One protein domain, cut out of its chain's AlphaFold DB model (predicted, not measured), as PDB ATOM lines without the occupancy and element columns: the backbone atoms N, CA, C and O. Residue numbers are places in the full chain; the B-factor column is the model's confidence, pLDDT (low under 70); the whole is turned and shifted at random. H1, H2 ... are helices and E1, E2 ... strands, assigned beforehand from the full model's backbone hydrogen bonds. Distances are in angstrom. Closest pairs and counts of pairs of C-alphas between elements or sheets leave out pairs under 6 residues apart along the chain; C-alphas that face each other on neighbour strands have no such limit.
ATOM      1  N   TYR A   3     -12.636 -93.879 134.818       95.44
ATOM      2  CA  TYR A   3     -12.489 -93.268 133.503       95.44
ATOM      3  C   TYR A   3     -11.400 -93.962 132.702       95.44
ATOM      4  O   TYR A   3     -10.366 -94.378 133.235       95.44
ATOM      5  N   TYR A   4     -11.667 -94.099 131.411       95.62
ATOM      6  CA  TYR A   4     -10.780 -94.748 130.469       95.62
ATOM      7  C   TYR A   4     -10.773 -93.998 129.143       95.62
ATOM      8  O   TYR A   4     -11.788 -93.422 128.756       95.62
ATOM      9  N   ILE A   5      -9.651 -94.048 128.435       95.75
ATOM     10  CA  ILE A   5      -9.478 -93.453 127.112       95.75
ATOM     11  C   ILE A   5      -9.118 -94.523 126.086       95.75
ATOM     12  O   ILE A   5      -8.339 -95.440 126.359       95.75
ATOM     13  N   ASP A   6      -9.695 -94.406 124.895       95.38
ATOM     14  CA  ASP A   6      -9.194 -95.075 123.700       95.38
ATOM     15  C   ASP A   6      -8.137 -94.165 123.065       95.38
ATOM     16  O   ASP A   6      -8.464 -93.129 122.491       95.38
ATOM     17  N   GLU A   7      -6.859 -94.527 123.180       92.25
ATOM     18  CA  GLU A   7      -5.751 -93.665 122.742       92.25
ATOM     19  C   GLU A   7      -5.762 -93.383 121.233       92.25
ATOM     20  O   GLU A   7      -5.259 -92.343 120.803       92.25
ATOM     21  N   LYS A   8      -6.371 -94.267 120.427       93.25
ATOM     22  CA  LYS A   8      -6.449 -94.112 118.966       93.25
ATOM     23  C   LYS A   8      -7.475 -93.065 118.558       93.25
ATOM     24  O   LYS A   8      -7.274 -92.372 117.568       93.25
ATOM     25  N   THR A   9      -8.585 -92.989 119.287       93.25
ATOM     26  CA  THR A   9      -9.706 -92.088 118.969       93.25
ATOM     27  C   THR A   9      -9.797 -90.883 119.902       93.25
ATOM     28  O   THR A   9     -10.550 -89.960 119.611       93.25
ATOM     29  N   GLN A  10      -9.045 -90.886 121.008       90.38
ATOM     30  CA  GLN A  10      -9.142 -89.931 122.119       90.38
ATOM     31  C   GLN A  10     -10.534 -89.904 122.782       90.38
ATOM     32  O   GLN A  10     -10.868 -88.979 123.521       90.38
ATOM     33  N   GLN A  11     -11.359 -90.929 122.545       93.81
ATOM     34  CA  GLN A  11     -12.691 -91.037 123.128       93.81
ATOM     35  C   GLN A  11     -12.594 -91.472 124.593       93.81
ATOM     36  O   GLN A  11     -11.923 -92.457 124.914       93.81
ATOM     37  N   ILE A  12     -13.314 -90.773 125.470       94.25
ATOM     38  CA  ILE A  12     -13.392 -91.091 126.897       94.25
ATOM     39  C   ILE A  12     -14.638 -91.915 127.206       94.25
ATOM     40  O   ILE A  12     -15.732 -91.633 126.716       94.25
ATOM     41  N   TYR A  13     -14.462 -92.905 128.075       94.31
ATOM     42  CA  TYR A  13     -15.501 -93.777 128.597       94.31
ATOM     43  C   TYR A  13     -15.515 -93.717 130.124       94.31
ATOM     44  O   TYR A  13     -14.470 -93.791 130.771       94.31
ATOM     45  N   ALA A  14     -16.712 -93.629 130.699       94.38
ATOM     46  CA  ALA A  14     -16.937 -93.738 132.134       94.38
ATOM     47  C   ALA A  14     -17.655 -95.057 132.430       94.38
ATOM     48  O   ALA A  14     -18.709 -95.335 131.860       94.38
ATOM     49  N   TYR A  15     -17.087 -95.859 133.325       94.00
ATOM     50  CA  TYR A  15     -17.679 -97.113 133.784       94.00
ATOM     51  C   TYR A  15     -18.023 -97.033 135.272       94.00
ATOM     52  O   TYR A  15     -17.300 -96.428 136.077       94.00
ATOM     53  N   GLU A  16     -19.126 -97.669 135.652       92.25
ATOM     54  CA  GLU A  16     -19.464 -97.898 137.054       92.25
ATOM     55  C   GLU A  16     -18.658 -99.074 137.627       92.25
ATOM     56  O   GLU A  16     -18.054 -99.875 136.907       92.25
ATOM     57  N   ASN A  17     -18.590 -99.166 138.956       83.81
ATOM     58  CA  ASN A  17     -17.859-100.251 139.604       83.81
ATOM     59  C   ASN A  17     -18.543-101.597 139.323       83.81
ATOM     60  O   ASN A  17     -19.725-101.762 139.602       83.81
ATOM     61  N   GLY A  18     -17.778-102.564 138.810       78.25
ATOM     62  CA  GLY A  18     -18.281-103.900 138.469       78.25
ATOM     63  C   GLY A  18     -18.749-104.053 137.019       78.25
ATOM     64  O   GLY A  18     -19.095-105.162 136.618       78.25
ATOM     65  N   SER A  19     -18.723-102.990 136.209       86.19
ATOM     66  CA  SER A  19     -19.001-103.090 134.774       86.19
ATOM     67  C   SER A  19     -17.866-103.790 134.017       86.19
ATOM     68  O   SER A  19     -16.687-103.615 134.328       86.19
ATOM     69  N   GLN A  20     -18.218-104.546 132.972       87.56
ATOM     70  CA  GLN A  20     -17.239-105.111 132.046       87.56
ATOM     71  C   GLN A  20     -16.633-103.995 131.184       87.56
ATOM     72  O   GLN A  20     -17.332-103.332 130.416       87.56
ATOM     73  N   ILE A  21     -15.323-103.799 131.314       88.31
ATOM     74  CA  ILE A  21     -14.577-102.755 130.607       88.31
ATOM     75  C   ILE A  21     -14.215-103.264 129.207       88.31
ATOM     76  O   ILE A  21     -13.766-104.402 129.047       88.31
ATOM     77  N   LYS A  22     -14.404-102.423 128.184       89.31
ATOM     78  CA  LYS A  22     -13.959-102.722 126.815       89.31
ATOM     79  C   LYS A  22     -12.435-102.904 126.798       89.31
ATOM     80  O   LYS A  22     -11.703-102.142 127.424       89.31
ATOM     81  N   SER A  23     -11.950-103.916 126.085       90.62
ATOM     82  CA  SER A  23     -10.514-104.176 125.963       90.62
ATOM     83  C   SER A  23      -9.799-103.082 125.162       90.62
ATOM     84  O   SER A  23     -10.383-102.457 124.275       90.62
ATOM     85  N   GLY A  24      -8.517-102.870 125.470       92.56
ATOM     86  CA  GLY A  24      -7.677-101.887 124.778       92.56
ATOM     87  C   GLY A  24      -7.904-100.435 125.205       92.56
ATOM     88  O   GLY A  24      -7.491 -99.537 124.479       92.56
ATOM     89  N   LEU A  25      -8.555-100.208 126.348       95.44
ATOM     90  CA  LEU A  25      -8.685 -98.883 126.947       95.44
ATOM     91  C   LEU A  25      -7.629 -98.661 128.037       95.44
ATOM     92  O   LEU A  25      -7.356 -99.560 128.837       95.44
ATOM     93  N   THR A  26      -7.107 -97.441 128.114       95.62
ATOM     94  CA  THR A  26      -6.158 -97.016 129.149       95.62
ATOM     95  C   THR A  26      -6.914 -96.320 130.273       95.62
ATOM     96  O   THR A  26      -7.741 -95.449 130.012       95.62
ATOM     97  N   SER A  27      -6.674 -96.701 131.532       95.12
ATOM     98  CA  SER A  27      -7.293 -96.015 132.675       95.12
ATOM     99  C   SER A  27      -6.672 -94.635 132.856       95.12
ATOM    100  O   SER A  27      -5.450 -94.513 132.847       95.12
ATOM    101  N   ILE A  28      -7.513 -93.623 133.059       95.94
ATOM    102  CA  ILE A  28      -7.080 -92.248 133.312       95.94
ATOM    103  C   ILE A  28      -7.702 -91.702 134.606       95.94
ATOM    104  O   ILE A  28      -8.794 -92.134 134.996       95.94
ATOM    105  N   PRO A  29      -7.030 -90.758 135.288       96.12
ATOM    106  CA  PRO A  29      -7.614 -89.992 136.381       96.12
ATOM    107  C   PRO A  29      -8.884 -89.248 135.952       96.12
ATOM    108  O   PRO A  29      -9.006 -88.789 134.819       96.12
ATOM    109  N   GLU A  30      -9.815 -89.061 136.889       94.56
ATOM    110  CA  GLU A  30     -11.023 -88.255 136.659       94.56
ATOM    111  C   GLU A  30     -10.688 -86.813 136.255       94.56
ATOM    112  O   GLU A  30     -11.316 -86.273 135.350       94.56
ATOM    113  N   ALA A  31      -9.665 -86.210 136.869       93.56
ATOM    114  CA  ALA A  31      -9.210 -84.865 136.518       93.56
ATOM    115  C   ALA A  31      -8.804 -84.755 135.038       93.56
ATOM    116  O   ALA A  31      -9.221 -83.819 134.357       93.56
ATOM    117  N   ASP A  32      -8.070 -85.744 134.526       94.06
ATOM    118  CA  ASP A  32      -7.661 -85.781 133.120       94.06
ATOM    119  C   ASP A  32      -8.874 -86.001 132.217       94.06
ATOM    120  O   ASP A  32      -9.023 -85.341 131.189       94.06
ATOM    121  N   ALA A  33      -9.796 -86.875 132.634       94.12
ATOM    122  CA  ALA A  33     -11.009 -87.133 131.878       94.12
ATOM    123  C   ALA A  33     -11.882 -85.877 131.733       94.12
ATOM    124  O   ALA A  33     -12.394 -85.589 130.650       94.12
ATOM    125  N   LEU A  34     -12.015 -85.109 132.814       92.31
ATOM    126  CA  LEU A  34     -12.746 -83.848 132.832       92.31
ATOM    127  C   LEU A  34     -12.051 -82.769 132.005       92.31
ATOM    128  O   LEU A  34     -12.740 -82.040 131.300       92.31
ATOM    129  N   ALA A  35     -10.721 -82.677 132.057       91.56
ATOM    130  CA  ALA A  35      -9.963 -81.705 131.270       91.56
ATOM    131  C   ALA A  35     -10.086 -81.959 129.758       91.56
ATOM    132  O   ALA A  35     -10.180 -81.016 128.976       91.56
ATOM    133  N   ILE A  36     -10.120 -83.229 129.348       89.69
ATOM    134  CA  ILE A  36     -10.293 -83.617 127.943       89.69
ATOM    135  C   ILE A  36     -11.747 -83.418 127.492       89.69
ATOM    136  O   ILE A  36     -11.983 -82.909 126.399       89.69
ATOM    137  N   ALA A  37     -12.727 -83.804 128.317       88.94
ATOM    138  CA  ALA A  37     -14.147 -83.664 127.983       88.94
ATOM    139  C   ALA A  37     -14.625 -82.203 128.005       88.94
ATOM    140  O   ALA A  37     -15.521 -81.836 127.247       88.94
ATOM    141  N   ASN A  38     -14.019 -81.376 128.859       89.19
ATOM    142  CA  ASN A  38     -14.315 -79.957 129.013       89.19
ATOM    143  C   ASN A  38     -13.038 -79.134 128.789       89.19
ATOM    144  O   ASN A  38     -12.473 -78.599 129.749       89.19
ATOM    145  N   PRO A  39     -12.563 -79.026 127.535       88.12
ATOM    146  CA  PRO A  39     -11.405 -78.203 127.237       88.12
ATOM    147  C   PRO A  39     -11.688 -76.737 127.601       88.12
ATOM    148  O   PRO A  39     -12.848 -76.306 127.597       88.12
ATOM    149  N   PRO A  40     -10.643 -75.940 127.896       88.12
ATOM    150  CA  PRO A  40     -10.819 -74.514 128.113       88.12
ATOM    151  C   PRO A  40     -11.528 -73.891 126.900       88.12
ATOM    152  O   PRO A  40     -11.207 -74.234 125.757       88.12
ATOM    153  N   PRO A  41     -12.496 -72.986 127.126       89.56
ATOM    154  CA  PRO A  41     -13.233 -72.369 126.039       89.56
ATOM    155  C   PRO A  41     -12.289 -71.574 125.139       89.56
ATOM    156  O   PRO A  41     -11.323 -70.962 125.603       89.56
ATOM    157  N   THR A  42     -12.597 -71.529 123.845       93.00
ATOM    158  CA  THR A  42     -11.916 -70.606 122.933       93.00
ATOM    159  C   THR A  42     -12.185 -69.156 123.355       93.00
ATOM    160  O   THR A  42     -13.195 -68.887 124.016       93.00
ATOM    161  N   PRO A  43     -11.343 -68.180 122.961       92.69
ATOM    162  CA  PRO A  43     -11.594 -66.771 123.268       92.69
ATOM    163  C   PRO A  43     -12.997 -66.306 122.854       92.69
ATOM    164  O   PRO A  43     -13.682 -65.638 123.624       92.69
ATOM    165  N   GLU A  44     -13.472 -66.735 121.682       91.69
ATOM    166  CA  GLU A  44     -14.819 -66.428 121.195       91.69
ATOM    167  C   GLU A  44     -15.913 -67.038 122.086       91.69
ATOM    168  O   GLU A  44     -16.872 -66.355 122.458       91.69
ATOM    169  N   GLN A  45     -15.755 -68.305 122.487       92.06
ATOM    170  CA  GLN A  45     -16.680 -68.970 123.407       92.06
ATOM    171  C   GLN A  45     -16.677 -68.305 124.787       92.06
ATOM    172  O   GLN A  45     -17.735 -68.171 125.401       92.06
ATOM    173  N   ALA A  46     -15.515 -67.867 125.271       91.06
ATOM    174  CA  ALA A  46     -15.376 -67.167 126.542       91.06
ATOM    175  C   ALA A  46     -16.075 -65.800 126.506       91.06
ATOM    176  O   ALA A  46     -16.824 -65.458 127.423       91.06
ATOM    177  N   GLU A  47     -15.902 -65.032 125.427       92.06
ATOM    178  CA  GLU A  47     -16.623 -63.774 125.249       92.06
ATOM    179  C   GLU A  47     -18.133 -63.976 125.133       92.06
ATOM    180  O   GLU A  47     -18.912 -63.214 125.711       92.06
ATOM    181  N   TYR A  48     -18.565 -64.999 124.395       91.88
ATOM    182  CA  TYR A  48     -19.976 -65.339 124.285       91.88
ATOM    183  C   TYR A  48     -20.567 -65.673 125.657       91.88
ATOM    184  O   TYR A  48     -21.587 -65.096 126.031       91.88
ATOM    185  N   GLN A  49     -19.901 -66.525 126.439       89.81
ATOM    186  CA  GLN A  49     -20.321 -66.865 127.801       89.81
ATOM    187  C   GLN A  49     -20.364 -65.633 128.708       89.81
ATOM    188  O   GLN A  49     -21.349 -65.429 129.415       89.81
ATOM    189  N   LYS A  50     -19.360 -64.751 128.630       91.12
ATOM    190  CA  LYS A  50     -19.354 -63.479 129.362       91.12
ATOM    191  C   LYS A  50     -20.573 -62.622 129.015       91.12
ATOM    192  O   LYS A  50     -21.224 -62.094 129.912       91.12
ATOM    193  N   ARG A  51     -20.913 -62.502 127.727       91.50
ATOM    194  CA  ARG A  51     -22.112 -61.772 127.278       91.50
ATOM    195  C   ARG A  51     -23.407 -62.425 127.770       91.50
ATOM    196  O   ARG A  51     -24.327 -61.700 128.127       91.50
ATOM    197  N   GLN A  52     -23.486 -63.757 127.798       91.62
ATOM    198  CA  GLN A  52     -24.651 -64.478 128.328       91.62
ATOM    199  C   GLN A  52     -24.825 -64.245 129.833       91.62
ATOM    200  O   GLN A  52     -25.918 -63.889 130.260       91.62
ATOM    201  N   LEU A  53     -23.746 -64.347 130.615       89.94
ATOM    202  CA  LEU A  53     -23.765 -64.110 132.063       89.94
ATOM    203  C   LEU A  53     -24.192 -62.678 132.418       89.94
ATOM    204  O   LEU A  53     -24.961 -62.474 133.350       89.94
ATOM    205  N   LEU A  54     -23.734 -61.682 131.653       90.50
ATOM    206  CA  LEU A  54     -24.154 -60.286 131.834       90.50
ATOM    207  C   LEU A  54     -25.635 -60.059 131.494       90.50
ATOM    208  O   LEU A  54     -26.242 -59.142 132.035       90.50
ATOM    209  N   ARG A  55     -26.215 -60.870 130.600       85.62
ATOM    210  CA  ARG A  55     -27.633 -60.788 130.218       85.62
ATOM    211  C   ARG A  55     -28.561 -61.467 131.216       85.62
ATOM    212  O   ARG A  55     -29.680 -61.006 131.372       85.62
ATOM    213  N   THR A  56     -28.129 -62.555 131.848       83.81
ATOM    214  CA  THR A  56     -28.927 -63.266 132.860       83.81
ATOM    215  C   THR A  56     -28.838 -62.641 134.250       83.81
ATOM    216  O   THR A  56     -29.661 -62.955 135.102       83.81
ATOM    217  N   ALA A  57     -27.853 -61.771 134.486       70.81
ATOM    218  CA  ALA A  57     -27.695 -61.020 135.731       70.81
ATOM    219  C   ALA A  57     -28.432 -59.660 135.752       70.81
ATOM    220  O   ALA A  57     -28.299 -58.932 136.736       70.81
ATOM    221  N   ALA A  58     -29.158 -59.308 134.683       55.28
ATOM    222  CA  ALA A  58     -29.921 -58.065 134.522       55.28
ATOM    223  C   ALA A  58     -31.431 -58.334 134.580       55.28
ATOM    224  O   ALA A  58     -32.149 -57.464 135.120       55.28
TER     225      ALA A  58
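This is residues 3 to 58 of the 58 residues of an uncharacterized protein of Xenorhabdus szentirmaii DSM 16338 (UniProt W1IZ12). A small head, the three-stranded sheet E2 E1 E3 with the short helix H1 over one face, is followed by a longer helix, H2, that sticks out as an arm away from the head. The 56 printed residues have three named strands and two named helices, in the order E1 E2 E3 H1 H2; the sheet is antiparallel and the class is mixed, helices and strands. The whole is extended, with a radius of gyration of the C-alphas of 16.6 A, and spans 49 by 24 by 14 A; without the stretches that stand free, residues 42 to 48 and 50 to 58, the body of 40 residues spans 38 by 23 by 15 A.

E1 is residues 3 to 6, 10.5 A long, beginning at C-alpha 3 (-12.489, -93.268, 133.503). E2 is residues 11 to 15, 13.2 A, and E3 residues 26 to 28, 6.4 A. H1 is residues 30 to 37, 10.3 A. H2 is residues 43 to 56, 20.1 A, ending at C-alpha 56 (-28.927, -63.266, 132.860).

E1, the inner strand, forms a hairpin with E2, antiparallel at 146 degrees; N 13 and O 4 are 2.8 A apart, within hydrogen-bond range. E3 is antiparallel to E1 at 138 degrees, with N 5 and O 26 at 2.8 A, within hydrogen-bond range. H1 is on the sheet at a height of 9.2 A, over E2 and E1, slantwise to the strands at 42 degrees to E1 on the local plane; its closest C-alphas to E1 are those of Glu 30 and Tyr 3, 6.1 A apart. H2 is not on the sheet and is apart from H1. In H1 and H2 every O i to N i+4 pair is within hydrogen-bond range.

The C-alphas of Ser 23 and Ala 58, the two farthest apart, are 50.8 A apart. Residues 42 to 48 and 50 to 58 stand free. The printed part has no cut. The link from E2 to E3, 10 residues, is short; the others are tight. Residue 58, the chain's last, is under pLDDT 70; the mean of the printed part is 90.5.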